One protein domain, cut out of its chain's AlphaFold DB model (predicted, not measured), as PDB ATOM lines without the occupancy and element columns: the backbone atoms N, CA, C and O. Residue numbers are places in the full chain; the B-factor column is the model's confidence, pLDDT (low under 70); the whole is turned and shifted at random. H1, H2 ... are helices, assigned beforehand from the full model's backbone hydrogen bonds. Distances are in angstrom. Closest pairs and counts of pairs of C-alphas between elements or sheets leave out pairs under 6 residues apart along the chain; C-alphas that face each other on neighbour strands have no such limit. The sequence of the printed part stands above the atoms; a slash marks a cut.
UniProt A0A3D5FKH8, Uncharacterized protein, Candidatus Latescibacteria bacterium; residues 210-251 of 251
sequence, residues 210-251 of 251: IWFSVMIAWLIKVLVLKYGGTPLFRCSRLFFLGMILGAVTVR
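What this domain is: This is residues 210 to 251 of the 251 residues of an uncharacterized protein of Candidatus Latescibacteria bacterium (UniProt A0A3D5FKH8). Two long helices, H1 and H2, make a helical hairpin opened like a narrow V, joined at a tight turn and spreading apart toward their other ends. Residues 210 to 216 of H1 and residues 241 to 251 stand free. The printed part has 42 residues, with two named helices and no named strand, and its class is all helix. The whole is loose, with a radius of gyration of the C-alphas of 11.8 A, and flat, spanning 35 by 25 by 7 A.

Where its parts are: H1, residues 210 to 227, begins at C-alpha 210 (321.616, 251.319, 112.651) and is 25.6 A long from first to last C-alpha. H2, residues 229 to 249, is 31.2 A long and ends at C-alpha 249 (323.308, 261.702, 131.044).

How they stand to each other: H1 and H2 form a hairpin and run opposite ways at a shallow tilt of 29 degrees. They touch through residues 224 to 225 of H1 and 232 to 236 of H2 alone; the closest C-alphas, of Val 224 and Phe 233, are 6.4 A apart. Each O i to N i+4 pair in H1 is within hydrogen-bond range, and 16 of 17 in H2.

The domain as a whole: The two C-alphas farthest apart, of Lys 226 and Arg 251, are 35.0 A apart. The printed part has no cut, and the link from H1 to H2 is tight. The mean pLDDT of the printed part is 75.5; residues 228, 230 to 234 and 251 are under 70.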
ATOM      1  N   ILE A 210     320.603 251.943 111.780       74.69
ATOM      2  CA  ILE A 210     321.616 251.319 112.651       74.69
ATOM      3  C   ILE A 210     322.661 250.503 111.889       74.69
ATOM      4  O   ILE A 210     323.724 250.237 112.446       74.69
ATOM      5  N   TRP A 211     322.393 250.106 110.641       76.81
ATOM      6  CA  TRP A 211     323.259 249.243 109.827       76.81
ATOM      7  C   TRP A 211     324.719 249.711 109.832       76.81
ATOM      8  O   TRP A 211     325.630 248.929 110.111       76.81
ATOM      9  N   PHE A 212     324.935 251.009 109.609       77.75
ATOM     10  CA  PHE A 212     326.273 251.584 109.544       77.75
ATOM     11  C   PHE A 212     326.988 251.500 110.899       77.75
ATOM     12  O   PHE A 212     328.145 251.084 110.982       77.75
ATOM     13  N   SER A 213     326.270 251.794 111.986       78.81
ATOM     14  CA  SER A 213     326.796 251.666 113.346       78.81
ATOM     15  C   SER A 213     327.119 250.214 113.705       78.81
ATOM     16  O   SER A 213     328.100 249.963 114.402       78.81
ATOM     17  N   VAL A 214     326.316 249.254 113.237       81.19
ATOM     18  CA  VAL A 214     326.537 247.820 113.476       81.19
ATOM     19  C   VAL A 214     327.776 247.329 112.729       81.19
ATOM     20  O   VAL A 214     328.571 246.588 113.305       81.19
ATOM     21  N   MET A 215     327.984 247.771 111.487       81.69
ATOM     22  CA  MET A 215     329.195 247.460 110.721       81.69
ATOM     23  C   MET A 215     330.454 247.999 111.400       81.69
ATOM     24  O   MET A 215     331.429 247.262 111.543       81.69
ATOM     25  N   ILE A 216     330.417 249.236 111.900       83.62
ATOM     26  CA  ILE A 216     331.530 249.816 112.662       83.62
ATOM     27  C   ILE A 216     331.775 249.034 113.955       83.62
ATOM     28  O   ILE A 216     332.910 248.654 114.239       83.62
ATOM     29  N   ALA A 217     330.726 248.740 114.727       82.06
ATOM     30  CA  ALA A 217     330.853 247.982 115.971       82.06
ATOM     31  C   ALA A 217     331.437 246.580 115.729       82.06
ATOM     32  O   ALA A 217     332.285 246.110 116.492       82.06
ATOM     33  N   TRP A 218     331.019 245.919 114.648       83.94
ATOM     34  CA  TRP A 218     331.564 244.630 114.238       83.94
ATOM     35  C   TRP A 218     333.032 244.736 113.818       83.94
ATOM     36  O   TRP A 218     333.843 243.938 114.286       83.94
ATOM     37  N   LEU A 219     333.395 245.738 113.011       83.81
ATOM     38  CA  LEU A 219     334.775 245.966 112.589       83.81
ATOM     39  C   LEU A 219     335.688 246.200 113.797       83.81
ATOM     40  O   LEU A 219     336.708 245.528 113.931       83.81
ATOM     41  N   ILE A 220     335.285 247.073 114.725       82.25
ATOM     42  CA  ILE A 220     336.032 247.325 115.964       82.25
ATOM     43  C   ILE A 220     336.176 246.031 116.767       82.25
ATOM     44  O   ILE A 220     337.272 245.705 117.213       82.25
ATOM     45  N   LYS A 221     335.102 245.249 116.915       78.00
ATOM     46  CA  LYS A 221     335.150 243.969 117.630       78.00
ATOM     47  C   LYS A 221     336.136 242.990 116.992       78.00
ATOM     48  O   LYS A 221     336.904 242.356 117.713       78.00
ATOM     49  N   VAL A 222     336.126 242.854 115.664       82.88
ATOM     50  CA  VAL A 222     337.059 241.979 114.939       82.88
ATOM     51  C   VAL A 222     338.496 242.456 115.124       82.88
ATOM     52  O   VAL A 222     339.365 241.637 115.411       82.88
ATOM     53  N   LEU A 223     338.747 243.763 115.032       80.94
ATOM     54  CA  LEU A 223     340.075 244.335 115.249       80.94
ATOM     55  C   LEU A 223     340.562 244.104 116.689       80.94
ATOM     56  O   LEU A 223     341.667 243.610 116.889       80.94
ATOM     57  N   VAL A 224     339.726 244.363 117.697       80.31
ATOM     58  CA  VAL A 224     340.074 244.136 119.111       80.31
ATOM     59  C   VAL A 224     340.372 242.660 119.382       80.31
ATOM     60  O   VAL A 224     341.336 242.351 120.079       80.31
ATOM     61  N   LEU A 225     339.592 241.736 118.811       73.56
ATOM     62  CA  LEU A 225     339.811 240.298 118.993       73.56
ATOM     63  C   LEU A 225     341.040 239.779 118.236       73.56
ATOM     64  O   LEU A 225     341.706 238.874 118.730       73.56
ATOM     65  N   LYS A 226     341.349 240.340 117.062       76.44
ATOM     66  CA  LYS A 226     342.484 239.904 116.236       76.44
ATOM     67  C   LYS A 226     343.821 240.474 116.719       76.44
ATOM     68  O   LYS A 226     344.830 239.791 116.590       76.44
ATOM     69  N   TYR A 227     343.828 241.687 117.275       75.81
ATOM     70  CA  TYR A 227     345.061 242.399 117.639       75.81
ATOM     71  C   TYR A 227     345.271 242.583 119.155       75.81
ATOM     72  O   TYR A 227     346.387 242.879 119.568       75.81
ATOM     73  N   GLY A 228     344.242 242.423 119.999       67.00
ATOM     74  CA  GLY A 228     344.265 242.938 121.378       67.00
ATOM     75  C   GLY A 228     344.365 241.946 122.542       67.00
ATOM     76  O   GLY A 228     344.631 242.362 123.671       67.00
ATOM     77  N   GLY A 229     344.135 240.648 122.326       72.38
ATOM     78  CA  GLY A 229     344.089 239.665 123.418       72.38
ATOM     79  C   GLY A 229     343.047 239.970 124.521       72.38
ATOM     80  O   GLY A 229     342.217 240.877 124.423       72.38
ATOM     81  N   THR A 230     343.078 239.202 125.616       63.84
ATOM     82  CA  THR A 230     342.165 239.330 126.774       63.84
ATOM     83  C   THR A 230     342.198 240.672 127.537       63.84
ATOM     84  O   THR A 230     341.146 241.045 128.072       63.84
ATOM     85  N   PRO A 231     343.314 241.431 127.644       68.62
ATOM     86  CA  PRO A 231     343.297 242.709 128.362       68.62
ATOM     87  C   PRO A 231     342.630 243.836 127.559       68.62
ATOM     88  O   PRO A 231     341.835 244.586 128.132       68.62
ATOM     89  N   LEU A 232     342.852 243.920 126.241       67.25
ATOM     90  CA  LEU A 232     342.257 244.975 125.409       67.25
ATOM     91  C   LEU A 232     340.734 244.819 125.289       67.25
ATOM     92  O   LEU A 232     339.994 245.804 125.266       67.25
ATOM     93  N   PHE A 233     340.245 243.576 125.322       67.75
ATOM     94  CA  PHE A 233     338.813 243.294 125.342       67.75
ATOM     95  C   PHE A 233     338.113 243.890 126.577       67.75
ATOM     96  O   PHE A 233     337.049 244.500 126.446       67.75
ATOM     97  N   ARG A 234     338.723 243.800 127.768       67.75
ATOM     98  CA  ARG A 234     338.151 244.372 129.003       67.75
ATOM     99  C   ARG A 234     338.073 245.901 128.961       67.75
ATOM    100  O   ARG A 234     337.040 246.452 129.332       67.75
ATOM    101  N   CYS A 235     339.105 246.566 128.439       70.12
ATOM    102  CA  CYS A 235     339.108 248.022 128.245       70.12
ATOM    103  C   CYS A 235     338.034 248.474 127.245       70.12
ATOM    104  O   CYS A 235     337.283 249.408 127.524       70.12
ATOM    105  N   SER A 236     337.892 247.768 126.117       72.25
ATOM    106  CA  SER A 236     336.868 248.103 125.119       72.25
ATOM    107  C   SER A 236     335.449 248.037 125.695       72.25
ATOM    108  O   SER A 236     334.633 248.918 125.431       72.25
ATOM    109  N   ARG A 237     335.161 247.053 126.559       73.94
ATOM    110  CA  ARG A 237     333.848 246.908 127.202       73.94
ATOM    111  C   ARG A 237     333.508 248.110 128.085       73.94
ATOM    112  O   ARG A 237     332.381 248.593 128.038       73.94
ATOM    113  N   LEU A 238     334.485 248.594 128.852       73.88
ATOM    114  CA  LEU A 238     334.325 249.762 129.717       73.88
ATOM    115  C   LEU A 238     334.117 251.048 128.902       73.88
ATOM    116  O   LEU A 238     333.256 251.853 129.243       73.88
ATOM    117  N   PHE A 239     334.835 251.202 127.785       79.62
ATOM    118  CA  PHE A 239     334.664 252.330 126.863       79.62
ATOM    119  C   PHE A 239     333.254 252.385 126.252       79.62
ATOM    120  O   PHE A 239     332.618 253.439 126.253       79.62
ATOM    121  N   PHE A 240     332.723 251.250 125.781       78.44
ATOM    122  CA  PHE A 240     331.360 251.197 125.241       78.44
ATOM    123  C   PHE A 240     330.292 251.460 126.307       78.44
ATOM    124  O   PHE A 240     329.335 252.180 126.024       78.44
ATOM    125  N   LEU A 241     330.458 250.940 127.531       77.38
ATOM    126  CA  LEU A 241     329.564 251.288 128.642       77.38
ATOM    127  C   LEU A 241     329.606 252.792 128.939       77.38
ATOM    128  O   LEU A 241     328.554 253.405 129.098       77.38
ATOM    129  N   GLY A 242     330.801 253.390 128.956       80.19
ATOM    130  CA  GLY A 242     330.991 254.824 129.173       80.19
ATOM    131  C   GLY A 242     330.292 255.686 128.120       80.19
ATOM    132  O   GLY A 242     329.613 256.645 128.475       80.19
ATOM    133  N   MET A 243     330.372 255.316 126.836       79.06
ATOM    134  CA  MET A 243     329.638 256.018 125.773       79.06
ATOM    135  C   MET A 243     328.117 255.923 125.935       79.06
ATOM    136  O   MET A 243     327.423 256.916 125.725       79.06
ATOM    137  N   ILE A 244     327.585 254.753 126.313       79.00
ATOM    138  CA  ILE A 244     326.140 254.579 126.526       79.00
ATOM    139  C   ILE A 244     325.675 255.429 127.711       79.00
ATOM    140  O   ILE A 244     324.687 256.149 127.591       79.00
ATOM    141  N   LEU A 245     326.407 255.385 128.828       77.31
ATOM    142  CA  LEU A 245     326.132 256.205 130.009       77.31
ATOM    143  C   LEU A 245     326.188 257.702 129.677       77.31
ATOM    144  O   LEU A 245     325.263 258.427 130.030       77.31
ATOM    145  N   GLY A 246     327.200 258.149 128.927       78.31
ATOM    146  CA  GLY A 246     327.325 259.541 128.484       78.31
ATOM    147  C   GLY A 246     326.177 260.003 127.579       78.31
ATOM    148  O   GLY A 246     325.683 261.117 127.719       78.31
ATOM    149  N   ALA A 247     325.689 259.138 126.687       74.81
ATOM    150  CA  ALA A 247     324.547 259.451 125.826       74.81
ATOM    151  C   ALA A 247     323.209 259.551 126.585       74.81
ATOM    152  O   ALA A 247     322.252 260.135 126.068       74.81
ATOM    153  N   VAL A 248     323.116 258.952 127.776       75.81
ATOM    154  CA  VAL A 248     321.929 259.016 128.640       75.81
ATOM    155  C   VAL A 248     321.986 260.223 129.576       75.81
ATOM    156  O   VAL A 248     320.957 260.848 129.796       75.81
ATOM    157  N   THR A 249     323.161 260.579 130.102       78.44
ATOM    158  CA  THR A 249     323.308 261.702 131.044       78.44
ATOM    159  C   THR A 249     323.314 263.078 130.381       78.44
ATOM    160  O   THR A 249     322.969 264.055 131.035       78.44
ATOM    161  N   VAL A 250     323.686 263.172 129.100       70.19
ATOM    162  CA  VAL A 250     323.751 264.443 128.347       70.19
ATOM    163  C   VAL A 250     322.414 264.794 127.655       70.19
ATOM    164  O   VAL A 250     322.355 265.723 126.852       70.19
ATOM    165  N   ARG A 251     321.320 264.077 127.952       41.66
ATOM    166  CA  ARG A 251     319.983 264.340 127.388       41.66
ATOM    167  C   ARG A 251     319.079 265.173 128.284       41.66
ATOM    168  O   ARG A 251     319.057 264.919 129.505       41.66
TER     169      ARG A 251